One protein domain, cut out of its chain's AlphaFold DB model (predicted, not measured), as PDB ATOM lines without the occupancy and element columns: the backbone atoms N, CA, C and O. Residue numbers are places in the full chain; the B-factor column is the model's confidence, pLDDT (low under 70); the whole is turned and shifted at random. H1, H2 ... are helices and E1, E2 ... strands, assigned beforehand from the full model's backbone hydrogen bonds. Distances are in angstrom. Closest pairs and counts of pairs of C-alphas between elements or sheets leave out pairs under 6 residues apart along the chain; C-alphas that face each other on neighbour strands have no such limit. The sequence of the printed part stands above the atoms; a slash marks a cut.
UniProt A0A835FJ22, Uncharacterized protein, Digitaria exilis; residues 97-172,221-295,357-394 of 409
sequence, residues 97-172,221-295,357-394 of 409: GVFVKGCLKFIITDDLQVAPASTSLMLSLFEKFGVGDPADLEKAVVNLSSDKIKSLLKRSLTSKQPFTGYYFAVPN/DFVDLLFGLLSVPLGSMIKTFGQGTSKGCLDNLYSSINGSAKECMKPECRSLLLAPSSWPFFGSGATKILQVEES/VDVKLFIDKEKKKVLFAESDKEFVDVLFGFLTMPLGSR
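This is residues 97 to 172, 221 to 295 and 357 to 394 of the 409 residues of an uncharacterized protein of Digitaria exilis (UniProt A0A835FJ22). What does one see first in this model? A strongly twisted sheet of five strands makes one end of an elongated body, with H1 over one face and H3 over the other, while H9 runs from beside the strands into a cluster of short crossing helices, H5, H6 and H7. At the far end H4 and H8 pack together as a small outlying pair, and H2 packs on H3. What is it made of? The printed part has 189 residues with nine named helices and five named strands, in the order E1, E2, H1, E3, H2, H3, H4, H5, H6, H7, H8, E4, E5, H9; its class is mixed, helices and strands. The sheet runs E2, E1, E5, E4, E3, all antiparallel. How large is it? It is compact, with a radius of gyration of the C-alphas of 17.4 A, and spans 59 by 37 by 29 A.

How do the strands pair? E1, residues 106 to 109, and E2, residues 114 to 116, form a hairpin, with N 107 and O 115 within hydrogen-bond range at 2.9 A. E4, residues 357 to 364, and E5, residues 369 to 375, form another, with N 362 and O 372 at 2.9 A, and E5 is also the antiparallel neighbour of E1, with N 108 and O 373 at 2.9 A. The edge strand E3, residues 137 to 144, is antiparallel to E4 at 155 degrees, with N 142 and O 359 at 2.8 A. Which helices are on the sheet? H1, residues 119 to 128, runs along the strands over E5 at a height over the sheet of 9.3 A, and is only just not over E1, on which 2 of its 10 C-alphas fall. On the opposite face H3, residues 162 to 167, runs across the strands over E5, with the closest C-alphas, those of Thr 164 and Val 370, 4.8 A apart. H9, residues 377 to 388, is on the sheet at a height of 9.0 A, over none of the strands, but only just: 2 of its 12 C-alphas fall on E4. What touches these helices? H2, residues 146 to 158, only grazes the sheet, and its residues 151 to 156 alone touch H3, the closest C-alphas being those of Arg 155 and Pro 162, 4.9 A. H6, residues 250 to 256, only grazes the sheet too; residues 383 to 387 of H9 alone touch it, with C-alphas of Leu 253 and Phe 384 closest at 7.2 A, at a steep tilt of 60 degrees. H9 touches H5, residues 234 to 241, with residues 386 to 388 alone, C-alphas of Gly 235 and Leu 387 closest at 4.2 A, and only just touches H7, residues 267 to 274, with 3 pairs of C-alphas within 8 A, the closest those of Leu 273 and Leu 387, 6.5 A. What of the far helices and the helix backbones? H4, residues 221 to 230, touches H8, residues 285 to 289, with C-alphas of Gly 228 and Ala 286 closest at 4.9 A, and H4 is apart from H5. Every O i to N i+4 pair is within hydrogen-bond range in H1, H2, H3, H5, H6 and H8, against 5 of 6 in H4, 2 of 4 in H7 and 6 of 8 in H9.

Where do the first and last elements lie? E1 begins at C-alpha 106, (6.963, -46.098, -49.670), and H9 ends at C-alpha 388, (-2.531, -52.797, -33.258). Which elements are long? From first to last C-alpha, E4 measures 22.5 A, E3 21.1 A, H2 18.7 A and H9 16.7 A.

Where is it cut? Residues 173 to 220 and 296 to 356 are not printed, with gaps of 34.7 A from C-alpha 172 to 221 and 30.5 A from C-alpha 295 to 357. Where is confidence low? The mean pLDDT of the printed part is 83.8, and 31 residues are under 70, among them 277 to 295.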
ATOM      1  N   GLY A  97       1.408 -56.945 -49.034       72.50
ATOM      2  CA  GLY A  97       1.757 -56.950 -47.611       72.50
ATOM      3  C   GLY A  97       0.585 -57.382 -46.721       72.50
ATOM      4  O   GLY A  97      -0.492 -57.761 -47.198       72.50
ATOM      5  N   VAL A  98       0.779 -57.302 -45.407       83.44
ATOM      6  CA  VAL A  98      -0.249 -57.576 -44.389       83.44
ATOM      7  C   VAL A  98      -1.344 -56.511 -44.425       83.44
ATOM      8  O   VAL A  98      -2.522 -56.862 -44.429       83.44
ATOM      9  N   PHE A  99      -0.976 -55.228 -44.491       85.88
ATOM     10  CA  PHE A  99      -1.912 -54.096 -44.459       85.88
ATOM     11  C   PHE A  99      -1.946 -53.283 -45.760       85.88
ATOM     12  O   PHE A  99      -2.948 -52.620 -46.051       85.88
ATOM     13  N   VAL A 100      -0.861 -53.314 -46.539       85.06
ATOM     14  CA  VAL A 100      -0.715 -52.555 -47.792       85.06
ATOM     15  C   VAL A 100      -0.650 -53.460 -49.024       85.06
ATOM     16  O   VAL A 100      -0.283 -54.633 -48.950       85.06
ATOM     17  N   LYS A 101      -1.020 -52.903 -50.178       83.81
ATOM     18  CA  LYS A 101      -0.906 -53.553 -51.490       83.81
ATOM     19  C   LYS A 101       0.552 -53.735 -51.917       83.81
ATOM     20  O   LYS A 101       1.441 -52.987 -51.504       83.81
ATOM     21  N   GLY A 102       0.758 -54.731 -52.763       66.94
ATOM     22  CA  GLY A 102       2.047 -55.194 -53.245       66.94
ATOM     23  C   GLY A 102       2.723 -54.269 -54.237       66.94
ATOM     24  O   GLY A 102       2.129 -53.320 -54.745       66.94
ATOM     25  N   CYS A 103       3.994 -54.570 -54.505       63.81
ATOM     26  CA  CYS A 103       4.828 -53.918 -55.523       63.81
ATOM     27  C   CYS A 103       5.053 -52.403 -55.358       63.81
ATOM     28  O   CYS A 103       5.697 -51.775 -56.200       63.81
ATOM     29  N   LEU A 104       4.607 -51.812 -54.247       77.75
ATOM     30  CA  LEU A 104       4.856 -50.416 -53.912       77.75
ATOM     31  C   LEU A 104       6.088 -50.259 -53.019       77.75
ATOM     32  O   LEU A 104       6.268 -50.958 -52.022       77.75
ATOM     33  N   LYS A 105       6.900 -49.258 -53.361       91.44
ATOM     34  CA  LYS A 105       7.794 -48.597 -52.412       91.44
ATOM     35  C   LYS A 105       7.048 -47.478 -51.706       91.44
ATOM     36  O   LYS A 105       6.104 -46.904 -52.251       91.44
ATOM     37  N   PHE A 106       7.530 -47.121 -50.529       94.94
ATOM     38  CA  PHE A 106       6.963 -46.098 -49.670       94.94
ATOM     39  C   PHE A 106       8.029 -45.091 -49.270       94.94
ATOM     40  O   PHE A 106       9.195 -45.443 -49.076       94.94
ATOM     41  N   ILE A 107       7.605 -43.840 -49.129       96.94
ATOM     42  CA  ILE A 107       8.359 -42.794 -48.453       96.94
ATOM     43  C   ILE A 107       7.731 -42.609 -47.071       96.94
ATOM     44  O   ILE A 107       6.516 -42.437 -46.950       96.94
ATOM     45  N   ILE A 108       8.564 -42.667 -46.034       97.69
ATOM     46  CA  ILE A 108       8.178 -42.461 -44.639       97.69
ATOM     47  C   ILE A 108       8.978 -41.274 -44.108       97.69
ATOM     48  O   ILE A 108      10.201 -41.354 -44.022       97.69
ATOM     49  N   THR A 109       8.336 -40.161 -43.770       96.94
ATOM     50  CA  THR A 109       9.045 -38.998 -43.206       96.94
ATOM     51  C   THR A 109       9.606 -39.300 -41.810       96.94
ATOM     52  O   THR A 109       9.201 -40.264 -41.161       96.94
ATOM     53  N   ASP A 110      10.542 -38.478 -41.322       95.94
ATOM     54  CA  ASP A 110      11.086 -38.618 -39.956       95.94
ATOM     55  C   ASP A 110       9.994 -38.593 -38.875       95.94
ATOM     56  O   ASP A 110      10.094 -39.315 -37.893       95.94
ATOM     57  N   ASP A 111       8.900 -37.861 -39.097       94.25
ATOM     58  CA  ASP A 111       7.708 -37.835 -38.244       94.25
ATOM     59  C   ASP A 111       6.666 -38.928 -38.585       94.25
ATOM     60  O   ASP A 111       5.494 -38.784 -38.247       94.25
ATOM     61  N   LEU A 112       7.077 -40.026 -39.230       95.81
ATOM     62  CA  LEU A 112       6.285 -41.223 -39.572       95.81
ATOM     63  C   LEU A 112       5.005 -41.001 -40.399       95.81
ATOM     64  O   LEU A 112       4.089 -41.827 -40.351       95.81
ATOM     65  N   GLN A 113       4.940 -39.949 -41.215       95.62
ATOM     66  CA  GLN A 113       3.927 -39.882 -42.268       95.62
ATOM     67  C   GLN A 113       4.316 -40.841 -43.403       95.62
ATOM     68  O   GLN A 113       5.413 -40.742 -43.952       95.62
ATOM     69  N   VAL A 114       3.424 -41.774 -43.746       96.62
ATOM     70  CA  VAL A 114       3.641 -42.823 -44.759       96.62
ATOM     71  C   VAL A 114       2.901 -42.466 -46.045       96.62
ATOM     72  O   VAL A 114       1.714 -42.132 -46.019       96.62
ATOM     73  N   ALA A 115       3.580 -42.579 -47.183       95.56
ATOM     74  CA  ALA A 115       3.014 -42.351 -48.509       95.56
ATOM     75  C   ALA A 115       3.617 -43.321 -49.545       95.56
ATOM     76  O   ALA A 115       4.767 -43.735 -49.380       95.56
ATOM     77  N   PRO A 116       2.906 -43.663 -50.636       93.94
ATOM     78  CA  PRO A 116       3.514 -44.292 -51.805       93.94
ATOM     79  C   PRO A 116       4.696 -43.465 -52.322       93.94
ATOM     80  O   PRO A 116       4.619 -42.238 -52.418       93.94
ATOM     81  N   ALA A 117       5.795 -44.129 -52.668       92.94
ATOM     82  CA  ALA A 117       6.964 -43.463 -53.218       92.94
ATOM     83  C   ALA A 117       6.678 -42.963 -54.640       92.94
ATOM     84  O   ALA A 117       6.309 -43.733 -55.525       92.94
ATOM     85  N   SER A 118       6.912 -41.674 -54.875       91.94
ATOM     86  CA  SER A 118       6.873 -41.069 -56.204       91.94
ATOM     87  C   SER A 118       7.966 -40.011 -56.336       91.94
ATOM     88  O   SER A 118       8.381 -39.396 -55.351       91.94
ATOM     89  N   THR A 119       8.435 -39.778 -57.564       91.00
ATOM     90  CA  THR A 119       9.443 -38.744 -57.841       91.00
ATOM     91  C   THR A 119       8.928 -37.353 -57.470       91.00
ATOM     92  O   THR A 119       9.680 -36.558 -56.918       91.00
ATOM     93  N   SER A 120       7.643 -37.067 -57.709       92.88
ATOM     94  CA  SER A 120       7.027 -35.791 -57.329       92.88
ATOM     95  C   SER A 120       7.035 -35.582 -55.815       92.88
ATOM     96  O   SER A 120       7.485 -34.534 -55.365       92.88
ATOM     97  N   LEU A 121       6.642 -36.589 -55.022       93.12
ATOM     98  CA  LEU A 121       6.704 -36.502 -53.561       93.12
ATOM     99  C   LEU A 121       8.144 -36.314 -53.065       93.12
ATOM    100  O   LEU A 121       8.383 -35.490 -52.186       93.12
ATOM    101  N   MET A 122       9.105 -37.044 -53.638       92.38
ATOM    102  CA  MET A 122      10.518 -36.915 -53.275       92.38
ATOM    103  C   MET A 122      11.048 -35.493 -53.528       92.38
ATOM    104  O   MET A 122      11.686 -34.918 -52.647       92.38
ATOM    105  N   LEU A 123      10.726 -34.898 -54.681       91.44
ATOM    106  CA  LEU A 123      11.091 -33.515 -55.008       91.44
ATOM    107  C   LEU A 123      10.405 -32.501 -54.076       91.44
ATOM    108  O   LEU A 123      11.077 -31.619 -53.547       91.44
ATOM    109  N   SER A 124       9.107 -32.664 -53.791       94.12
ATOM    110  CA  SER A 124       8.394 -31.807 -52.831       94.12
ATOM    111  C   SER A 124       8.951 -31.908 -51.406       94.12
ATOM    112  O   SER A 124       8.901 -30.935 -50.657       94.12
ATOM    113  N   LEU A 125       9.506 -33.059 -51.006       93.88
ATOM    114  CA  LEU A 125      10.200 -33.195 -49.721       93.88
ATOM    115  C   LEU A 125      11.563 -32.491 -49.723       93.88
ATOM    116  O   LEU A 125      11.901 -31.864 -48.722       93.88
ATOM    117  N   PHE A 126      12.321 -32.539 -50.822       93.31
ATOM    118  CA  PHE A 126      13.564 -31.770 -50.953       93.31
ATOM    119  C   PHE A 126      13.302 -30.261 -50.852       93.31
ATOM    120  O   PHE A 126      13.949 -29.591 -50.047       93.31
ATOM    121  N   GLU A 127      12.284 -29.753 -51.550       92.62
ATOM    122  CA  GLU A 127      11.832 -28.360 -51.438       92.62
ATOM    123  C   GLU A 127      11.410 -28.016 -49.994       92.62
ATOM    124  O   GLU A 127      11.950 -27.086 -49.391       92.62
ATOM    125  N   LYS A 128      10.533 -28.829 -49.381       93.19
ATOM    126  CA  LYS A 128      10.055 -28.657 -47.991       93.19
ATOM    127  C   LYS A 128      11.183 -28.629 -46.950       93.19
ATOM    128  O   LYS A 128      11.029 -27.990 -45.908       93.19
ATOM    129  N   PHE A 129      12.290 -29.333 -47.187       90.00
ATOM    130  CA  PHE A 129      13.438 -29.391 -46.273       90.00
ATOM    131  C   PHE A 129      14.608 -28.468 -46.662       90.00
ATOM    132  O   PHE A 129      15.640 -28.472 -45.976       90.00
ATOM    133  N   GLY A 130      14.446 -27.654 -47.712       90.62
ATOM    134  CA  GLY A 130      15.472 -26.724 -48.184       90.62
ATOM    135  C   GLY A 130      16.735 -27.444 -48.662       90.62
ATOM    136  O   GLY A 130      17.836 -27.090 -48.240       90.62
ATOM    137  N   VAL A 131      16.566 -28.495 -49.465       90.06
ATOM    138  CA  VAL A 131      17.649 -29.221 -50.143       90.06
ATOM    139  C   VAL A 131      17.753 -28.687 -51.570       90.06
ATOM    140  O   VAL A 131      16.797 -28.800 -52.335       90.06
ATOM    141  N   GLY A 132      18.900 -28.092 -51.912       83.25
ATOM    142  CA  GLY A 132      19.163 -27.548 -53.248       83.25
ATOM    143  C   GLY A 132      19.513 -28.639 -54.259       83.25
ATOM    144  O   GLY A 132      18.829 -28.772 -55.273       83.25
ATOM    145  N   ASP A 133      20.539 -29.444 -53.963       85.06
ATOM    146  CA  ASP A 133      20.929 -30.603 -54.769       85.06
ATOM    147  C   ASP A 133      20.686 -31.914 -53.983       85.06
ATOM    148  O   ASP A 133      21.210 -32.094 -52.881       85.06
ATOM    149  N   PRO A 134      19.920 -32.885 -54.521       82.94
ATOM    150  CA  PRO A 134      19.797 -34.226 -53.942       82.94
ATOM    151  C   PRO A 134      21.120 -35.004 -53.799       82.94
ATOM    152  O   PRO A 134      21.125 -36.063 -53.159       82.94
ATOM    153  N   ALA A 135      22.214 -34.543 -54.418       85.75
ATOM    154  CA  ALA A 135      23.567 -35.070 -54.242       85.75
ATOM    155  C   ALA A 135      24.172 -34.753 -52.861       85.75
ATOM    156  O   ALA A 135      24.993 -35.535 -52.382       85.75
ATOM    157  N   ASP A 136      23.720 -33.683 -52.194       86.81
ATOM    158  CA  ASP A 136      24.194 -33.283 -50.857       86.81
ATOM    159  C   ASP A 136      23.709 -34.239 -49.744       86.81
ATOM    160  O   ASP A 136      24.216 -34.231 -48.618       86.81
ATOM    161  N   LEU A 137      22.719 -35.089 -50.048       92.75
ATOM    162  CA  LEU A 137      22.123 -36.029 -49.101       92.75
ATOM    163  C   LEU A 137      22.867 -37.368 -49.047       92.75
ATOM    164  O   LEU A 137      22.992 -38.090 -50.043       92.75
ATOM    165  N   GLU A 138      23.241 -37.781 -47.836       94.31
ATOM    166  CA  GLU A 138      23.690 -39.148 -47.579       94.31
ATOM    167  C   GLU A 138      22.518 -40.132 -47.695       94.31
ATOM    168  O   GLU A 138      21.410 -39.880 -47.219       94.31
ATOM    169  N   LYS A 139      22.787 -41.288 -48.306       94.94
ATOM    170  CA  LYS A 139      21.862 -42.422 -48.391       94.94
ATOM    171  C   LYS A 139      22.447 -43.572 -47.580       94.94
ATOM    172  O   LYS A 139      23.462 -44.136 -47.980       94.94
ATOM    173  N   ALA A 140      21.817 -43.917 -46.461       95.44
ATOM    174  CA  ALA A 140      22.272 -44.984 -45.570       95.44
ATOM    175  C   ALA A 140      21.224 -46.098 -45.485       95.44
ATOM    176  O   ALA A 140      20.051 -45.821 -45.247       95.44
ATOM    177  N   VAL A 141      21.629 -47.358 -45.655       94.44
ATOM    178  CA  VAL A 141      20.738 -48.513 -45.447       94.44
ATOM    179  C   VAL A 141      20.898 -49.016 -44.016       94.44
ATOM    180  O   VAL A 141      22.008 -49.287 -43.557       94.44
ATOM    181  N   VAL A 142      19.780 -49.123 -43.305       93.00
ATOM    182  CA  VAL A 142      19.710 -49.552 -41.912       93.00
ATOM    183  C   VAL A 142      18.946 -50.869 -41.829       93.00
ATOM    184  O   VAL A 142      17.732 -50.905 -41.999       93.00
ATOM    185  N   ASN A 143      19.658 -51.929 -41.451       91.56
ATOM    186  CA  ASN A 143      19.070 -53.203 -41.041       91.56
ATOM    187  C   ASN A 143      18.387 -53.050 -39.666       91.56
ATOM    188  O   ASN A 143      19.075 -52.819 -38.657       91.56
ATOM    189  N   LEU A 144      17.067 -53.218 -39.594       91.19
ATOM    190  CA  LEU A 144      16.265 -53.195 -38.367       91.19
ATOM    191  C   LEU A 144      15.955 -54.620 -37.880       91.19
ATOM    192  O   LEU A 144      15.200 -55.356 -38.502       91.19
ATOM    193  N   SER A 145      16.527 -54.999 -36.735       91.00
ATOM    194  CA  SER A 145      16.191 -56.219 -35.987       91.00
ATOM    195  C   SER A 145      15.124 -55.944 -34.918       91.00
ATOM    196  O   SER A 145      14.823 -54.787 -34.625       91.00
ATOM    197  N   SER A 146      14.599 -56.988 -34.264       86.50
ATOM    198  CA  SER A 146      13.578 -56.867 -33.203       86.50
ATOM    199  C   SER A 146      13.887 -55.787 -32.149       86.50
ATOM    200  O   SER A 146      13.023 -54.974 -31.831       86.50
ATOM    201  N   ASP A 147      15.118 -55.713 -31.633       87.06
ATOM    202  CA  ASP A 147      15.476 -54.716 -30.610       87.06
ATOM    203  C   ASP A 147      15.616 -53.295 -31.175       87.06
ATOM    204  O   ASP A 147      15.293 -52.316 -30.497       87.06
ATOM    205  N   LYS A 148      16.013 -53.168 -32.446       90.50
ATOM    206  CA  LYS A 148      16.023 -51.886 -33.164       90.50
ATOM    207  C   LYS A 148      14.599 -51.393 -33.431       90.50
ATOM    208  O   LYS A 148      14.334 -50.213 -33.229       90.50
ATOM    209  N   ILE A 149      13.671 -52.292 -33.774       91.44
ATOM    210  CA  ILE A 149      12.237 -51.996 -33.937       91.44
ATOM    211  C   ILE A 149      11.617 -51.545 -32.603       91.44
ATOM    212  O   ILE A 149      10.902 -50.546 -32.577       91.44
ATOM    213  N   LYS A 150      11.949 -52.187 -31.472       87.50
ATOM    214  CA  LYS A 150      11.524 -51.727 -30.128       87.50
ATOM    215  C   LYS A 150      12.067 -50.333 -29.794       87.50
ATOM    216  O   LYS A 150      11.341 -49.508 -29.244       87.50
ATOM    217  N   SER A 151      13.333 -50.063 -30.125       89.81
ATOM    218  CA  SER A 151      13.946 -48.738 -29.948       89.81
ATOM    219  C   SER A 151      13.262 -47.675 -30.813       89.81
ATOM    220  O   SER A 151      12.990 -46.576 -30.328       89.81
ATOM    221  N   LEU A 152      12.915 -48.020 -32.059       93.25
ATOM    222  CA  LEU A 152      12.141 -47.160 -32.949       93.25
ATOM    223  C   LEU A 152      10.761 -46.865 -32.350       93.25
ATOM    224  O   LEU A 152      10.455 -45.699 -32.144       93.25
ATOM    225  N   LEU A 153       9.988 -47.888 -31.964       92.25
ATOM    226  CA  LEU A 153       8.674 -47.733 -31.324       92.25
ATOM    227  C   LEU A 153       8.729 -46.837 -30.076       92.25
ATOM    228  O   LEU A 153       7.905 -45.932 -29.942       92.25
ATOM    229  N   LYS A 154       9.720 -47.026 -29.186       89.81
ATOM    230  CA  LYS A 154       9.898 -46.138 -28.023       89.81
ATOM    231  C   LYS A 154      10.081 -44.684 -28.466       89.81
ATOM    232  O   LYS A 154       9.429 -43.806 -27.910       89.81
ATOM    233  N   ARG A 155      10.907 -44.426 -29.485       91.06
ATOM    234  CA  ARG A 155      11.099 -43.071 -30.027       91.06
ATOM    235  C   ARG A 155       9.833 -42.523 -30.691       91.06
ATOM    236  O   ARG A 155       9.531 -41.358 -30.467       91.06
ATOM    237  N   SER A 156       9.070 -43.335 -31.420       92.31
ATOM    238  CA  SER A 156       7.802 -42.936 -32.055       92.31
ATOM    239  C   SER A 156       6.728 -42.511 -31.052       92.31
ATOM    240  O   SER A 156       5.858 -41.709 -31.387       92.31
ATOM    241  N   LEU A 157       6.784 -43.035 -29.824       88.94
ATOM    242  CA  LEU A 157       5.900 -42.663 -28.714       88.94
ATOM    243  C   LEU A 157       6.359 -41.391 -27.974       88.94
ATOM    244  O   LEU A 157       5.537 -40.719 -27.356       88.94
ATOM    245  N   THR A 158       7.653 -41.050 -28.012       87.25
ATOM    246  CA  THR A 158       8.241 -39.983 -27.170       87.25
ATOM    247  C   THR A 158       8.938 -38.852 -27.933       87.25
ATOM    248  O   THR A 158       9.527 -37.977 -27.294       87.25
ATOM    249  N   SER A 159       8.950 -38.885 -29.266       89.12
ATOM    250  CA  SER A 159       9.610 -37.905 -30.132       89.12
ATOM    251  C   SER A 159       8.866 -37.725 -31.457       89.12
ATOM    252  O   SER A 159       8.302 -38.674 -31.997       89.12
ATOM    253  N   LYS A 160       8.966 -36.519 -32.027       90.88
ATOM    254  CA  LYS A 160       8.516 -36.195 -33.393       90.88
ATOM    255  C   LYS A 160       9.559 -36.488 -34.480       90.88
ATOM    256  O   LYS A 160       9.331 -36.172 -35.639       90.88
ATOM    257  N   GLN A 161      10.714 -37.032 -34.094       93.06
ATOM    258  CA  GLN A 161      11.850 -37.326 -34.978       93.06
ATOM    259  C   GLN A 161      12.491 -38.696 -34.653       93.06
ATOM    260  O   GLN A 161      13.656 -38.758 -34.232       93.06
ATOM    261  N   PRO A 162      11.738 -39.815 -34.719       94.19
ATOM    262  CA  PRO A 162      12.260 -41.147 -34.431       94.19
ATOM    263  C   PRO A 162      13.441 -41.599 -35.297       94.19
ATOM    264  O   PRO A 162      14.345 -42.207 -34.720       94.19
ATOM    265  N   PHE A 163      13.504 -41.318 -36.607       95.56
ATOM    266  CA  PHE A 163      14.651 -41.750 -37.425       95.56
ATOM    267  C   PHE A 163      15.895 -40.913 -37.144       95.56
ATOM    268  O   PHE A 163      16.964 -41.493 -36.959       95.56
ATOM    269  N   THR A 164      15.777 -39.585 -37.035       94.75
ATOM    270  CA  THR A 164      16.903 -38.718 -36.644       94.75
ATOM    271  C   THR A 164      17.446 -39.126 -35.276       94.75
ATOM    272  O   THR A 164      18.645 -39.366 -35.123       94.75
ATOM    273  N   GLY A 165      16.561 -39.299 -34.288       90.56
ATOM    274  CA  GLY A 165      16.954 -39.746 -32.953       90.56
ATOM    275  C   GLY A 165      17.607 -41.131 -32.957       90.56
ATOM    276  O   GLY A 165      18.600 -41.344 -32.262       90.56
ATOM    277  N   TYR A 166      17.075 -42.067 -33.747       91.94
ATOM    278  CA  TYR A 166      17.617 -43.418 -33.894       91.94
ATOM    279  C   TYR A 166      19.002 -43.419 -34.563       91.94
ATOM    280  O   TYR A 166      19.931 -44.004 -34.010       91.94
ATOM    281  N   TYR A 167      19.154 -42.750 -35.712       92.25
ATOM    282  CA  TYR A 167      20.370 -42.780 -36.533       92.25
ATOM    283  C   TYR A 167      21.552 -42.093 -35.843       92.25
ATOM    284  O   TYR A 167      22.635 -42.664 -35.761       92.25
ATOM    285  N   PHE A 168      21.329 -40.910 -35.261       90.88
ATOM    286  CA  PHE A 168      22.365 -40.175 -34.524       90.88
ATOM    287  C   PHE A 168      22.502 -40.614 -33.056       90.88
ATOM    288  O   PHE A 168      23.172 -39.941 -32.276       90.88
ATOM    289  N   ALA A 169      21.858 -41.724 -32.668       83.81
ATOM    290  CA  ALA A 169      21.865 -42.283 -31.313       83.81
ATOM    291  C   ALA A 169      21.547 -41.258 -30.201       83.81
ATOM    292  O   ALA A 169      22.010 -41.398 -29.068       83.81
ATOM    293  N   VAL A 170      20.728 -40.243 -30.508       79.25
ATOM    294  CA  VAL A 170      20.361 -39.175 -29.567       79.25
ATOM    295  C   VAL A 170      19.735 -39.822 -28.331       79.25
ATOM    296  O   VAL A 170      18.796 -40.615 -28.504       79.25
ATOM    297  N   PRO A 171      20.211 -39.539 -27.103       69.38
ATOM    298  CA  PRO A 171      19.597 -40.071 -25.895       69.38
ATOM    299  C   PRO A 171      18.097 -39.786 -25.895       69.38
ATOM    300  O   PRO A 171      17.667 -38.692 -26.264       69.38
ATOM    301  N   ASN A 172      17.285 -40.767 -25.498       61.28
ATOM    302  CA  ASN A 172      15.889 -40.460 -25.200       61.28
ATOM    303  C   ASN A 172      15.886 -39.397 -24.088       61.28
ATOM    304  O   ASN A 172      16.692 -39.532 -23.162       61.28
ATOM    305  N   ASP A 221     -13.006 -52.119  -9.113       78.31
ATOM    306  CA  ASP A 221     -13.505 -51.435 -10.311       78.31
ATOM    307  C   ASP A 221     -12.475 -50.510 -10.997       78.31
ATOM    308  O   ASP A 221     -12.326 -50.545 -12.223       78.31
ATOM    309  N   PHE A 222     -11.729 -49.714 -10.226       82.06
ATOM    310  CA  PHE A 222     -10.650 -48.866 -10.742       82.06
ATOM    311  C   PHE A 222      -9.431 -49.682 -11.190       82.06
ATOM    312  O   PHE A 222      -8.754 -49.324 -12.155       82.06
ATOM    313  N   VAL A 223      -9.130 -50.775 -10.491       80.25
ATOM    314  CA  VAL A 223      -7.996 -51.650 -10.817       80.25
ATOM    315  C   VAL A 223      -8.269 -52.420 -12.115       80.25
ATOM    316  O   VAL A 223      -7.410 -52.448 -12.999       80.25
ATOM    317  N   ASP A 224      -9.487 -52.939 -12.286       78.12
ATOM    318  CA  ASP A 224      -9.981 -53.531 -13.537       78.12
ATOM    319  C   ASP A 224      -9.974 -52.516 -14.691       78.12
ATOM    320  O   ASP A 224      -9.644 -52.863 -15.828       78.12
ATOM    321  N   LEU A 225     -10.304 -51.247 -14.420       79.81
ATOM    322  CA  LEU A 225     -10.180 -50.158 -15.393       79.81
ATOM    323  C   LEU A 225      -8.712 -49.926 -15.795       79.81
ATOM    324  O   LEU A 225      -8.408 -49.873 -16.987       79.81
ATOM    325  N   LEU A 226      -7.792 -49.842 -14.830       80.56
ATOM    326  CA  LEU A 226      -6.370 -49.609 -15.090       80.56
ATOM    327  C   LEU A 226      -5.727 -50.753 -15.894       80.56
ATOM    328  O   LEU A 226      -5.004 -50.495 -16.857       80.56
ATOM    329  N   PHE A 227      -6.016 -52.013 -15.553       78.12
ATOM    330  CA  PHE A 227      -5.571 -53.164 -16.349       78.12
ATOM    331  C   PHE A 227      -6.299 -53.263 -17.698       78.12
ATOM    332  O   PHE A 227      -5.707 -53.686 -18.694       78.12
ATOM    333  N   GLY A 228      -7.548 -52.802 -17.763       78.12
ATOM    334  CA  GLY A 228      -8.292 -52.653 -19.006       78.12
ATOM    335  C   GLY A 228      -7.586 -51.740 -20.006       78.12
ATOM    336  O   GLY A 228      -7.429 -52.121 -21.164       78.12
ATOM    337  N   LEU A 229      -7.079 -50.584 -19.556       79.25
ATOM    338  CA  LEU A 229      -6.327 -49.640 -20.397       79.25
ATOM    339  C   LEU A 229      -5.080 -50.287 -21.016       79.25
ATOM    340  O   LEU A 229      -4.779 -50.051 -22.182       79.25
ATOM    341  N   LEU A 230      -4.396 -51.172 -20.282       79.62
ATOM    342  CA  LEU A 230      -3.254 -51.930 -20.807       79.62
ATOM    343  C   LEU A 230      -3.630 -52.859 -21.978       79.62
ATOM    344  O   LEU A 230      -2.764 -53.252 -22.756       79.62
ATOM    345  N   SER A 231      -4.906 -53.202 -22.130       78.75
ATOM    346  CA  SER A 231      -5.394 -54.080 -23.200       78.75
ATOM    347  C   SER A 231      -5.840 -53.317 -24.453       78.75
ATOM    348  O   SER A 231      -6.191 -53.937 -25.455       78.75
ATOM    349  N   VAL A 232      -5.822 -51.980 -24.414       81.00
ATOM    350  CA  VAL A 232      -6.277 -51.118 -25.512       81.00
ATOM    351  C   VAL A 232      -5.150 -50.931 -26.540       81.00
ATOM    352  O   VAL A 232      -4.039 -50.557 -26.148       81.00
ATOM    353  N   PRO A 233      -5.403 -51.167 -27.842       85.81
ATOM    354  CA  PRO A 233      -4.434 -50.887 -28.899       85.81
ATOM    355  C   PRO A 233      -4.147 -49.390 -29.084       85.81
ATOM    356  O   PRO A 233      -5.039 -48.548 -28.948       85.81
ATOM    357  N   LEU A 234      -2.911 -49.055 -29.467       86.88
ATOM    358  CA  LEU A 234      -2.473 -47.667 -29.679       86.88
ATOM    359  C   LEU A 234      -3.326 -46.903 -30.710       86.88
ATOM    360  O   LEU A 234      -3.654 -45.740 -30.487       86.88
ATOM    361  N   GLY A 235      -3.736 -47.545 -31.807       86.38
ATOM    362  CA  GLY A 235      -4.614 -46.942 -32.816       86.38
ATOM    363  C   GLY A 235      -5.999 -46.599 -32.266       86.38
ATOM    364  O   GLY A 235      -6.543 -45.543 -32.580       86.38
ATOM    365  N   SER A 236      -6.537 -47.438 -31.377       84.31
ATOM    366  CA  SER A 236      -7.820 -47.193 -30.709       84.31
ATOM    367  C   SER A 236      -7.727 -45.986 -29.772       84.31
ATOM    368  O   SER A 236      -8.635 -45.164 -29.752       84.31
ATOM    369  N   MET A 237      -6.603 -45.811 -29.064       81.50
ATOM    370  CA  MET A 237      -6.363 -44.597 -28.273       81.50
ATOM    371  C   MET A 237      -6.291 -43.340 -29.144       81.50
ATOM    372  O   MET A 237      -6.955 -42.357 -28.832       81.50
ATOM    373  N   ILE A 238      -5.519 -43.366 -30.236       84.00
ATOM    374  CA  ILE A 238      -5.373 -42.213 -31.144       84.00
ATOM    375  C   ILE A 238      -6.731 -41.833 -31.761       84.00
ATOM    376  O   ILE A 238      -7.045 -40.651 -31.893       84.00
ATOM    377  N   LYS A 239      -7.583 -42.823 -32.065       84.88
ATOM    378  CA  LYS A 239      -8.975 -42.592 -32.474       84.88
ATOM    379  C   LYS A 239      -9.780 -41.857 -31.392       84.88
ATOM    380  O   LYS A 239     -10.476 -40.902 -31.723       84.88
ATOM    381  N   THR A 240      -9.708 -42.300 -30.135       77.38
ATOM    382  CA  THR A 240     -10.547 -41.777 -29.041       77.38
ATOM    383  C   THR A 240     -10.083 -40.417 -28.508       77.38
ATOM    384  O   THR A 240     -10.923 -39.577 -28.205       77.38
ATOM    385  N   PHE A 241      -8.773 -40.168 -28.408       70.31
ATOM    386  CA  PHE A 241      -8.232 -38.891 -27.907       70.31
ATOM    387  C   PHE A 241      -8.112 -37.798 -28.984       70.31
ATOM    388  O   PHE A 241      -7.839 -36.644 -28.660       70.31
ATOM    389  N   GLY A 242      -8.334 -38.138 -30.259       63.72
ATOM    390  CA  GLY A 242      -8.235 -37.203 -31.377       63.72
ATOM    391  C   GLY A 242      -6.794 -36.793 -31.709       63.72
ATOM    392  O   GLY A 242      -5.820 -37.306 -31.165       63.72
ATOM    393  N   GLN A 243      -6.645 -35.850 -32.643       59.56
ATOM    394  CA  GLN A 243      -5.337 -35.334 -33.072       59.56
ATOM    395  C   GLN A 243      -4.842 -34.243 -32.107       59.56
ATOM    396  O   GLN A 243      -4.846 -33.058 -32.440       59.56
ATOM    397  N   GLY A 244      -4.448 -34.646 -30.894       55.50
ATOM    398  CA  GLY A 244      -4.097 -33.744 -29.791       55.50
ATOM    399  C   GLY A 244      -2.698 -33.983 -29.219       55.50
ATOM    400  O   GLY A 244      -2.461 -34.981 -28.550       55.50
ATOM    401  N   THR A 245      -1.786 -33.039 -29.484       52.19
ATOM    402  CA  THR A 245      -0.556 -32.728 -28.713       52.19
ATOM    403  C   THR A 245       0.351 -33.880 -28.232       52.19
ATOM    404  O   THR A 245       1.205 -33.656 -27.367       52.19
ATOM    405  N   SER A 246       0.291 -35.076 -28.832       63.12
ATOM    406  CA  SER A 246       1.159 -36.185 -28.427       63.12
ATOM    407  C   SER A 246       2.650 -35.828 -28.584       63.12
ATOM    408  O   SER A 246       3.079 -35.120 -29.505       63.12
ATOM    409  N   LYS A 247       3.460 -36.293 -27.623       73.25
ATOM    410  CA  LYS A 247       4.922 -36.088 -27.602       73.25
ATOM    411  C   LYS A 247       5.625 -36.889 -28.712       73.25
ATOM    412  O   LYS A 247       6.740 -36.549 -29.105       73.25
ATOM    413  N   GLY A 248       4.967 -37.950 -29.177       85.75
ATOM    414  CA  GLY A 248       5.380 -38.816 -30.273       85.75
ATOM    415  C   GLY A 248       4.901 -38.340 -31.647       85.75
ATOM    416  O   GLY A 248       4.596 -37.167 -31.855       85.75
ATOM    417  N   CYS A 249       4.838 -39.280 -32.589       90.88
ATOM    418  CA  CYS A 249       4.389 -39.051 -33.964       90.88
ATOM    419  C   CYS A 249       3.494 -40.174 -34.523       90.88
ATOM    420  O   CYS A 249       3.283 -40.255 -35.732       90.88
ATOM    421  N   LEU A 250       2.942 -41.048 -33.671       91.81
ATOM    422  CA  LEU A 250       2.011 -42.088 -34.134       91.81
ATOM    423  C   LEU A 250       0.705 -41.510 -34.713       91.81
ATOM    424  O   LEU A 250       0.080 -42.169 -35.538       91.81
ATOM    425  N   ASP A 251       0.339 -40.268 -34.385       90.62
ATOM    426  CA  ASP A 251      -0.814 -39.567 -34.975       90.62
ATOM    427  C   ASP A 251      -0.638 -39.330 -36.488       90.62
ATOM    428  O   ASP A 251      -1.594 -39.425 -37.262       90.62
ATOM    429  N   ASN A 252       0.598 -39.084 -36.939       93.44
ATOM    430  CA  ASN A 252       0.937 -38.965 -38.360       93.44
ATOM    431  C   ASN A 252       0.828 -40.319 -39.071       93.44
ATOM    432  O   ASN A 252       0.303 -40.402 -40.181       93.44
ATOM    433  N   LEU A 253       1.273 -41.392 -38.417       93.81
ATOM    434  CA  LEU A 253       1.156 -42.752 -38.937       93.81
ATOM    435  C   LEU A 253      -0.316 -43.187 -39.034       93.81
ATOM    436  O   LEU A 253      -0.749 -43.699 -40.064       93.81
ATOM    437  N   TYR A 254      -1.109 -42.914 -37.998       92.44
ATOM    438  CA  TYR A 254      -2.546 -43.176 -37.972       92.44
ATOM    439  C   TYR A 254      -3.296 -42.358 -39.038       92.44
ATOM    440  O   TYR A 254      -4.065 -42.906 -39.830       92.44
ATOM    441  N   SER A 255      -3.036 -41.049 -39.132       92.38
ATOM    442  CA  SER A 255      -3.667 -40.189 -40.144       92.38
ATOM    443  C   SER A 255      -3.251 -40.545 -41.576       92.38
ATOM    444  O   SER A 255      -4.084 -40.437 -42.481       92.38
ATOM    445  N   SER A 256      -2.036 -41.069 -41.790       94.69
ATOM    446  CA  SER A 256      -1.582 -41.571 -43.100       94.69
ATOM    447  C   SER A 256      -2.542 -42.605 -43.688       94.69
ATOM    448  O   SER A 256      -2.789 -42.570 -44.894       94.69
ATOM    449  N   ILE A 257      -3.173 -43.452 -42.861       92.62
ATOM    450  CA  ILE A 257      -4.146 -44.457 -43.319       92.62
ATOM    451  C   ILE A 257      -5.298 -43.801 -44.097       92.62
ATOM    452  O   ILE A 257      -5.771 -44.374 -45.078       92.62
ATOM    453  N   ASN A 258      -5.785 -42.617 -43.697       90.69
ATOM    454  CA  ASN A 258      -6.880 -41.895 -44.376       90.69
ATOM    455  C   ASN A 258      -6.446 -40.695 -45.224       90.69
ATOM    456  O   ASN A 258      -7.255 -40.210 -46.014       90.69
ATOM    457  N   GLY A 259      -5.187 -40.284 -45.110       92.06
ATOM    458  CA  GLY A 259      -4.523 -39.350 -46.008       92.06
ATOM    459  C   GLY A 259      -3.637 -40.073 -47.023       92.06
ATOM    460  O   GLY A 259      -4.117 -40.801 -47.890       92.06
ATOM    461  N   SER A 260      -2.331 -39.847 -46.915       92.00
ATOM    462  CA  SER A 260      -1.312 -40.161 -47.923       92.00
ATOM    463  C   SER A 260      -1.162 -41.637 -48.305       92.00
ATOM    464  O   SER A 260      -0.775 -41.917 -49.434       92.00
ATOM    465  N   ALA A 261      -1.488 -42.583 -47.421       91.94
ATOM    466  CA  ALA A 261      -1.434 -44.023 -47.698       91.94
ATOM    467  C   ALA A 261      -2.800 -44.624 -48.101       91.94
ATOM    468  O   ALA A 261      -2.925 -45.833 -48.279       91.94
ATOM    469  N   LYS A 262      -3.857 -43.816 -48.262       91.31
ATOM    470  CA  LYS A 262      -5.229 -44.320 -48.453       91.31
ATOM    471  C   LYS A 262      -5.396 -45.302 -49.618       91.31
ATOM    472  O   LYS A 262      -6.129 -46.278 -49.474       91.31
ATOM    473  N   GLU A 263      -4.737 -45.050 -50.747       87.50
ATOM    474  CA  GLU A 263      -4.923 -45.799 -52.001       87.50
ATOM    475  C   GLU A 263      -4.125 -47.111 -52.054       87.50
ATOM    476  O   GLU A 263      -4.583 -48.095 -52.646       87.50
ATOM    477  N   CYS A 264      -2.974 -47.161 -51.376       88.50
ATOM    478  CA  CYS A 264      -2.204 -48.386 -51.149       88.50
ATOM    479  C   CYS A 264      -2.753 -49.236 -49.988       88.50
ATOM    480  O   CYS A 264      -2.359 -50.391 -49.844       88.50
ATOM    481  N   MET A 265      -3.713 -48.701 -49.224       87.69
ATOM    482  CA  MET A 265      -4.592 -49.425 -48.299       87.69
ATOM    483  C   MET A 265      -5.178 -50.714 -48.900       87.69
ATOM    484  O   MET A 265      -5.893 -50.626 -49.904       87.69
ATOM    485  N   LYS A 266      -5.015 -51.875 -48.253       86.00
ATOM    486  CA  LYS A 266      -6.011 -52.949 -48.358       86.00
ATOM    487  C   LYS A 266      -7.336 -52.480 -47.728       86.00
ATOM    488  O   LYS A 266      -7.316 -52.039 -46.572       86.00
ATOM    489  N   PRO A 267      -8.477 -52.504 -48.449       82.94
ATOM    490  CA  PRO A 267      -9.758 -52.004 -47.937       82.94
ATOM    491  C   PRO A 267     -10.202 -52.653 -46.619       82.94
ATOM    492  O   PRO A 267     -10.714 -51.967 -45.741       82.94
ATOM    493  N   GLU A 268      -9.961 -53.949 -46.463       82.25
ATOM    494  CA  GLU A 268     -10.280 -54.756 -45.285       82.25
ATOM    495  C   GLU A 268      -9.399 -54.424 -44.067       82.25
ATOM    496  O   GLU A 268      -9.882 -54.383 -42.937       82.25
ATOM    497  N   CYS A 269      -8.126 -54.091 -44.284       82.00
ATOM    498  CA  CYS A 269      -7.189 -53.697 -43.224       82.00
ATOM    499  C   CYS A 269      -7.441 -52.274 -42.709       82.00
ATOM    500  O   CYS A 269      -7.053 -51.917 -41.596       82.00
ATOM    501  N   ARG A 270      -8.090 -51.445 -43.528       83.56
ATOM    502  CA  ARG A 270      -8.332 -50.025 -43.278       83.56
ATOM    503  C   ARG A 270      -9.142 -49.763 -42.011       83.56
ATOM    504  O   ARG A 270      -8.756 -48.924 -41.201       83.56
ATOM    505  N   SER A 271     -10.274 -50.448 -41.861       80.94
ATOM    506  CA  SER A 271     -11.133 -50.339 -40.677       80.94
ATOM    507  C   SER A 271     -10.435 -50.904 -39.441       80.94
ATOM    508  O   SER A 271     -10.471 -50.269 -38.393       80.94
ATOM    509  N   LEU A 272      -9.729 -52.029 -39.592       83.00
ATOM    510  CA  LEU A 272      -8.989 -52.697 -38.517       83.00
ATOM    511  C   LEU A 272      -7.846 -51.847 -37.938       83.00
ATOM    512  O   LEU A 272      -7.556 -51.960 -36.755       83.00
ATOM    513  N   LEU A 273      -7.200 -50.995 -38.739       84.44
ATOM    514  CA  LEU A 273      -6.133 -50.106 -38.258       84.44
ATOM    515  C   LEU A 273      -6.646 -48.768 -37.707       84.44
ATOM    516  O   LEU A 273      -6.031 -48.209 -36.800       84.44
ATOM    517  N   LEU A 274      -7.763 -48.253 -38.234       83.94
ATOM    518  CA  LEU A 274      -8.405 -47.032 -37.728       83.94
ATOM    519  C   LEU A 274      -9.217 -47.286 -36.450       83.94
ATOM    520  O   LEU A 274      -9.342 -46.408 -35.606       83.94
ATOM    521  N   ALA A 275      -9.776 -48.481 -36.290       77.94
ATOM    522  CA  ALA A 275     -10.457 -48.904 -35.076       77.94
ATOM    523  C   ALA A 275     -10.065 -50.351 -34.732       77.94
ATOM    524  O   ALA A 275     -10.869 -51.263 -34.932       77.94
ATOM    525  N   PRO A 276      -8.840 -50.581 -34.219       72.75
ATOM    526  CA  PRO A 276      -8.436 -51.901 -33.761       72.75
ATOM    527  C   PRO A 276      -9.380 -52.376 -32.656       72.75
ATOM    528  O   PRO A 276      -9.474 -51.768 -31.583       72.75
ATOM    529  N   SER A 277     -10.105 -53.456 -32.937       64.44
ATOM    530  CA  SER A 277     -10.999 -54.087 -31.974       64.44
ATOM    531  C   SER A 277     -10.204 -54.668 -30.808       64.44
ATOM    532  O   SER A 277      -9.126 -55.236 -31.011       64.44
ATOM    533  N   SER A 278     -10.758 -54.603 -29.600       57.56
ATOM    534  CA  SER A 278     -10.189 -55.340 -28.474       57.56
ATOM    535  C   SER A 278     -10.397 -56.851 -28.659       57.56
ATOM    536  O   SER A 278     -11.343 -57.302 -29.319       57.56
ATOM    537  N   TRP A 279      -9.464 -57.645 -28.130       50.25
ATOM    538  CA  TRP A 279      -9.540 -59.107 -28.179       50.25
ATOM    539  C   TRP A 279     -10.752 -59.608 -27.374       50.25
ATOM    540  O   TRP A 279     -11.107 -58.976 -26.374       50.25
ATOM    541  N   PRO A 280     -11.366 -60.748 -27.742       42.50
ATOM    542  CA  PRO A 280     -12.517 -61.260 -27.012       42.50
ATOM    543  C   PRO A 280     -12.155 -61.520 -25.545       42.50
ATOM    544  O   PRO A 280     -11.045 -61.964 -25.240       42.50
ATOM    545  N   PHE A 281     -13.107 -61.273 -24.650       48.38
ATOM    546  CA  PHE A 281     -12.995 -61.352 -23.189       48.38
ATOM    547  C   PHE A 281     -12.144 -60.254 -22.517       48.38
ATOM    548  O   PHE A 281     -12.034 -60.255 -21.291       48.38
ATOM    549  N   PHE A 282     -11.629 -59.265 -23.263       51.00
ATOM    550  CA  PHE A 282     -10.982 -58.063 -22.700       51.00
ATOM    551  C   PHE A 282     -11.950 -56.889 -22.433       51.00
ATOM    552  O   PHE A 282     -11.504 -55.767 -22.171       51.00
ATOM    553  N   GLY A 283     -13.265 -57.156 -22.434       51.50
ATOM    554  CA  GLY A 283     -14.392 -56.261 -22.107       51.50
ATOM    555  C   GLY A 283     -14.435 -55.706 -20.673       51.50
ATOM    556  O   GLY A 283     -15.456 -55.780 -19.982       51.50
ATOM    557  N   SER A 284     -13.313 -55.150 -20.232       54.59
ATOM    558  CA  SER A 284     -13.106 -54.367 -19.015       54.59
ATOM    559  C   SER A 284     -13.892 -53.045 -19.034       54.59
ATOM    560  O   SER A 284     -14.511 -52.670 -20.030       54.59
ATOM    561  N   GLY A 285     -13.855 -52.289 -17.931       56.25
ATOM    562  CA  GLY A 285     -14.417 -50.931 -17.909       56.25
ATOM    563  C   GLY A 285     -13.777 -49.999 -18.952       56.25
ATOM    564  O   GLY A 285     -14.466 -49.156 -19.522       56.25
ATOM    565  N   ALA A 286     -12.489 -50.196 -19.255       58.38
ATOM    566  CA  ALA A 286     -11.715 -49.341 -20.154       58.38
ATOM    567  C   ALA A 286     -12.226 -49.334 -21.599       58.38
ATOM    568  O   ALA A 286     -12.345 -48.268 -22.198       58.38
ATOM    569  N   THR A 287     -12.542 -50.505 -22.165       59.00
ATOM    570  CA  THR A 287     -12.981 -50.600 -23.569       59.00
ATOM    571  C   THR A 287     -14.333 -49.927 -23.779       59.00
ATOM    572  O   THR A 287     -14.546 -49.300 -24.813       59.00
ATOM    573  N   LYS A 288     -15.208 -49.959 -22.766       63.44
ATOM    574  CA  LYS A 288     -16.493 -49.242 -22.768       63.44
ATOM    575  C   LYS A 288     -16.304 -47.729 -22.681       63.44
ATOM    576  O   LYS A 288     -16.893 -47.014 -23.479       63.44
ATOM    577  N   ILE A 289     -15.445 -47.252 -21.775       65.31
ATOM    578  CA  ILE A 289     -15.137 -45.816 -21.635       65.31
ATOM    579  C   ILE A 289     -14.535 -45.247 -22.926       65.31
ATOM    580  O   ILE A 289     -14.894 -44.149 -23.337       65.31
ATOM    581  N   LEU A 290     -13.643 -45.994 -23.582       61.03
ATOM    582  CA  LEU A 290     -12.967 -45.543 -24.800       61.03
ATOM    583  C   LEU A 290     -13.724 -45.877 -26.100       61.03
ATOM    584  O   LEU A 290     -13.184 -45.639 -27.180       61.03
ATOM    585  N   GLN A 291     -14.944 -46.425 -26.007       61.22
ATOM    586  CA  GLN A 291     -15.777 -46.860 -27.141       61.22
ATOM    587  C   GLN A 291     -15.045 -47.802 -28.125       61.22
ATOM    588  O   GLN A 291     -15.207 -47.729 -29.347       61.22
ATOM    589  N   VAL A 292     -14.216 -48.700 -27.587       60.69
ATOM    590  CA  VAL A 292     -13.459 -49.691 -28.361       60.69
ATOM    591  C   VAL A 292     -14.303 -50.947 -28.514       60.69
ATOM    592  O   VAL A 292     -14.522 -51.674 -27.544       60.69
ATOM    593  N   GLU A 293     -14.752 -51.219 -29.739       55.72
ATOM    594  CA  GLU A 293     -15.496 -52.439 -30.054       55.72
ATOM    595  C   GLU A 293     -14.674 -53.685 -29.695       55.72
ATOM    596  O   GLU A 293     -13.488 -53.801 -30.013       55.72
ATOM    597  N   GLU A 294     -15.308 -54.621 -28.999       54.34
ATOM    598  CA  GLU A 294     -14.744 -55.939 -28.727       54.34
ATOM    599  C   GLU A 294     -15.065 -56.849 -29.910       54.34
ATOM    600  O   GLU A 294     -16.216 -56.941 -30.348       54.34
ATOM    601  N   SER A 295     -14.047 -57.524 -30.442       49.84
ATOM    602  CA  SER A 295     -14.269 -58.533 -31.475       49.84
ATOM    603  C   SER A 295     -15.163 -59.640 -30.912       49.84
ATOM    604  O   SER A 295     -14.872 -60.227 -29.868       49.84
ATOM    605  N   VAL A 357      14.686 -56.178 -41.307       88.69
ATOM    606  CA  VAL A 357      14.030 -55.395 -42.360       88.69
ATOM    607  C   VAL A 357      14.962 -54.259 -42.763       88.69
ATOM    608  O   VAL A 357      15.504 -53.580 -41.887       88.69
ATOM    609  N   ASP A 358      15.167 -54.061 -44.062       90.75
ATOM    610  CA  ASP A 358      16.050 -53.019 -44.586       90.75
ATOM    611  C   ASP A 358      15.301 -51.721 -44.885       90.75
ATOM    612  O   ASP A 358      14.304 -51.706 -45.600       90.75
ATOM    613  N   VAL A 359      15.824 -50.612 -44.355       95.12
ATOM    614  CA  VAL A 359      15.239 -49.275 -44.511       95.12
ATOM    615  C   VAL A 359      16.309 -48.301 -44.995       95.12
ATOM    616  O   VAL A 359      17.364 -48.168 -44.372       95.12
ATOM    617  N   LYS A 360      16.055 -47.593 -46.098       96.88
ATOM    618  CA  LYS A 360      17.013 -46.660 -46.708       96.88
ATOM    619  C   LYS A 360      16.710 -45.224 -46.286       96.88
ATOM    620  O   LYS A 360      15.740 -44.631 -46.742       96.88
ATOM    621  N   LEU A 361      17.552 -44.643 -45.442       97.12
ATOM    622  CA  LEU A 361      17.420 -43.272 -44.948       97.12
ATOM    623  C   LEU A 361      18.066 -42.261 -45.904       97.12
ATOM    624  O   LEU A 361      19.142 -42.521 -46.443       97.12
ATOM    625  N   PHE A 362      17.430 -41.100 -46.056       96.44
ATOM    626  CA  PHE A 362      17.973 -39.913 -46.719       96.44
ATOM    627  C   PHE A 362      18.303 -38.868 -45.647       96.44
ATOM    628  O   PHE A 362      17.422 -38.428 -44.902       96.44
ATOM    629  N   ILE A 363      19.581 -38.509 -45.541       96.06
ATOM    630  CA  ILE A 363      20.154 -37.779 -44.408       96.06
ATOM    631  C   ILE A 363      20.807 -36.483 -44.883       96.06
ATOM    632  O   ILE A 363      21.709 -36.491 -45.718       96.06
ATOM    633  N   ASP A 364      20.393 -35.381 -44.271       93.75
ATOM    634  CA  ASP A 364      21.090 -34.104 -44.319       93.75
ATOM    635  C   ASP A 364      22.201 -34.121 -43.254       93.75
ATOM    636  O   ASP A 364      21.935 -34.140 -42.043       93.75
ATOM    637  N   LYS A 365      23.458 -34.183 -43.708       88.56
ATOM    638  CA  LYS A 365      24.636 -34.256 -42.829       88.56
ATOM    639  C   LYS A 365      24.903 -32.955 -42.087       88.56
ATOM    640  O   LYS A 365      25.309 -33.005 -40.926       88.56
ATOM    641  N   GLU A 366      24.673 -31.817 -42.733       87.69
ATOM    642  CA  GLU A 366      24.934 -30.496 -42.160       87.69
ATOM    643  C   GLU A 366      23.952 -30.203 -41.026       87.69
ATOM    644  O   GLU A 366      24.355 -29.853 -39.914       87.69
ATOM    645  N   LYS A 367      22.660 -30.458 -41.273       89.69
ATOM    646  CA  LYS A 367      21.585 -30.303 -40.284       89.69
ATOM    647  C   LYS A 367      21.514 -31.470 -39.284       89.69
ATOM    648  O   LYS A 367      20.688 -31.421 -38.375       89.69
ATOM    649  N   LYS A 368      22.350 -32.512 -39.444       91.75
ATOM    650  CA  LYS A 368      22.334 -33.783 -38.683       91.75
ATOM    651  C   LYS A 368      20.920 -34.351 -38.535       91.75
ATOM    652  O   LYS A 368      20.454 -34.629 -37.428       91.75
ATOM    653  N   LYS A 369      20.221 -34.489 -39.664       93.31
ATOM    654  CA  LYS A 369      18.790 -34.799 -39.694       93.31
ATOM    655  C   LYS A 369      18.459 -35.850 -40.752       93.31
ATOM    656  O   LYS A 369      18.877 -35.731 -41.900       93.31
ATOM    657  N   VAL A 370      17.656 -36.848 -40.390       95.94
ATOM    658  CA  VAL A 370      16.985 -37.715 -41.367       95.94
ATOM    659  C   VAL A 370      15.783 -36.953 -41.924       95.94
ATOM    660  O   VAL A 370      14.977 -36.414 -41.168       95.94
ATOM    661  N   LEU A 371      15.657 -36.878 -43.245       95.00
ATOM    662  CA  LEU A 371      14.531 -36.200 -43.892       95.00
ATOM    663  C   LEU A 371      13.354 -37.163 -44.075       95.00
ATOM    664  O   LEU A 371      12.221 -36.870 -43.688       95.00
ATOM    665  N   PHE A 372      13.651 -38.330 -44.643       96.81
ATOM    666  CA  PHE A 372      12.718 -39.432 -44.841       96.81
ATOM    667  C   PHE A 372      13.472 -40.754 -45.044       96.81
ATOM    668  O   PHE A 372      14.682 -40.783 -45.284       96.81
ATOM    669  N   ALA A 373      12.728 -41.847 -44.964       97.12
ATOM    670  CA  ALA A 373      13.115 -43.194 -45.326       97.12
ATOM    671  C   ALA A 373      12.398 -43.630 -46.614       97.12
ATOM    672  O   ALA A 373      11.248 -43.265 -46.846       97.12
ATOM    673  N   GLU A 374      13.065 -44.441 -47.427       96.00
ATOM    674  CA  GLU A 374      12.504 -45.222 -48.528       96.00
ATOM    675  C   GLU A 374      12.501 -46.696 -48.097       96.00
ATOM    676  O   GLU A 374      13.539 -47.217 -47.675       96.00
ATOM    677  N   SER A 375      11.350 -47.363 -48.183       94.38
ATOM    678  CA  SER A 375      11.198 -48.773 -47.795       94.38
ATOM    679  C   SER A 375      10.143 -49.483 -48.638       94.38
ATOM    680  O   SER A 375       9.395 -48.848 -49.381       94.38
ATOM    681  N   ASP A 376      10.079 -50.803 -48.530       91.38
ATOM    682  CA  ASP A 376       9.020 -51.632 -49.096       91.38
ATOM    683  C   ASP A 376       7.824 -51.812 -48.134       91.38
ATOM    684  O   ASP A 376       7.698 -51.139 -47.104       91.38
ATOM    685  N   LYS A 377       6.932 -52.738 -48.503       88.62
ATOM    686  CA  LYS A 377       5.753 -53.133 -47.729       88.62
ATOM    687  C   LYS A 377       6.089 -53.713 -46.347       88.62
ATOM    688  O   LYS A 377       5.327 -53.476 -45.418       88.62
ATOM    689  N   GLU A 378       7.212 -54.421 -46.181       89.69
ATOM    690  CA  GLU A 378       7.506 -55.161 -44.945       89.69
ATOM    691  C   GLU A 378       7.720 -54.210 -43.767       89.69
ATOM    692  O   GLU A 378       7.167 -54.402 -42.681       89.69
ATOM    693  N   PHE A 379       8.474 -53.132 -43.989       93.00
ATOM    694  CA  PHE A 379       8.674 -52.120 -42.956       93.00
ATOM    695  C   PHE A 379       7.407 -51.308 -42.677       93.00
ATOM    696  O   PHE A 379       7.122 -50.974 -41.526       93.00
ATOM    697  N   VAL A 380       6.625 -51.003 -43.712       93.25
ATOM    698  CA  VAL A 380       5.359 -50.276 -43.557       93.25
ATOM    699  C   VAL A 380       4.328 -51.110 -42.797       93.25
ATOM    700  O   VAL A 380       3.615 -50.566 -41.952       93.25
ATOM    701  N   ASP A 381       4.314 -52.428 -42.995       91.38
ATOM    702  CA  ASP A 381       3.498 -53.339 -42.200       91.38
ATOM    703  C   ASP A 381       3.950 -53.384 -40.730       91.38
ATOM    704  O   ASP A 381       3.107 -53.384 -39.831       91.38
ATOM    705  N   VAL A 382       5.262 -53.347 -40.455       92.75
ATOM    706  CA  VAL A 382       5.791 -53.207 -39.082       92.75
ATOM    707  C   VAL A 382       5.333 -51.895 -38.440       92.75
ATOM    708  O   VAL A 382       4.906 -51.910 -37.284       92.75
ATOM    709  N   LEU A 383       5.383 -50.777 -39.174       94.69
ATOM    710  CA  LEU A 383       4.911 -49.483 -38.677       94.69
ATOM    711  C   LEU A 383       3.410 -49.526 -38.367       94.69
ATOM    712  O   LEU A 383       3.032 -49.275 -37.224       94.69
ATOM    713  N   PHE A 384       2.549 -49.882 -39.326       92.69
ATOM    714  CA  PHE A 384       1.103 -49.958 -39.071       92.69
ATOM    715  C   PHE A 384       0.749 -50.989 -37.989       92.69
ATOM    716  O   PHE A 384      -0.172 -50.756 -37.203       92.69
ATOM    717  N   GLY A 385       1.539 -52.057 -37.853       90.81
ATOM    718  CA  GLY A 385       1.450 -53.006 -36.745       90.81
ATOM    719  C   GLY A 385       1.542 -52.351 -35.362       90.81
ATOM    720  O   GLY A 385       0.833 -52.792 -34.456       90.81
ATOM    721  N   PHE A 386       2.296 -51.255 -35.193       91.88
ATOM    722  CA  PHE A 386       2.343 -50.501 -33.929       91.88
ATOM    723  C   PHE A 386       0.958 -50.020 -33.475       91.88
ATOM    724  O   PHE A 386       0.679 -50.024 -32.279       91.88
ATOM    725  N   LEU A 387       0.059 -49.669 -34.399       89.94
ATOM    726  CA  LEU A 387      -1.299 -49.220 -34.070       89.94
ATOM    727  C   LEU A 387      -2.171 -50.359 -33.509       89.94
ATOM    728  O   LEU A 387      -3.118 -50.103 -32.770       89.94
ATOM    729  N   THR A 388      -1.831 -51.616 -33.801       86.75
ATOM    730  CA  THR A 388      -2.531 -52.797 -33.258       86.75
ATOM    731  C   THR A 388      -1.972 -53.283 -31.916       86.75
ATOM    732  O   THR A 388      -2.588 -54.130 -31.270       86.75
ATOM    733  N   MET A 389      -0.829 -52.750 -31.459       85.06
ATOM    734  CA  MET A 389      -0.193 -53.183 -30.212       85.06
ATOM    735  C   MET A 389      -0.938 -52.659 -28.970       85.06
ATOM    736  O   MET A 389      -1.096 -51.442 -28.838       85.06
ATOM    737  N   PRO A 390      -1.331 -53.532 -28.018       79.62
ATOM    738  CA  PRO A 390      -1.836 -53.114 -26.712       79.62
ATOM    739  C   PRO A 390      -0.765 -52.406 -25.873       79.62
ATOM    740  O   PRO A 390       0.393 -52.843 -25.855       79.62
ATOM    741  N   LEU A 391      -1.154 -51.385 -25.102       77.31
ATOM    742  CA  LEU A 391      -0.264 -50.664 -24.172       77.31
ATOM    743  C   LEU A 391       0.526 -51.582 -23.215       77.31
ATOM    744  O   LEU A 391       1.676 -51.311 -22.875       77.31
ATOM    745  N   GLY A 392      -0.095 -52.672 -22.771       65.31
ATOM    746  CA  GLY A 392       0.423 -53.637 -21.802       65.31
ATOM    747  C   GLY A 392       1.412 -54.657 -22.353       65.31
ATOM    748  O   GLY A 392       1.749 -55.598 -21.634       65.31
ATOM    749  N   SER A 393       1.861 -54.505 -23.603       63.00
ATOM    750  CA  SER A 393       2.758 -55.438 -24.299       63.00
ATOM    751  C   SER A 393       4.138 -55.550 -23.626       63.00
ATOM    752  O   SER A 393       5.129 -54.969 -24.071       63.00
ATOM    753  N   ARG A 394       4.229 -56.325 -22.539       45.75
ATOM    754  CA  ARG A 394       5.495 -56.668 -21.877       45.75
ATOM    755  C   ARG A 394       6.207 -57.788 -22.627       45.75
ATOM    756  O   ARG A 394       5.696 -58.897 -22.737       45.75
TER     757      ARG A 394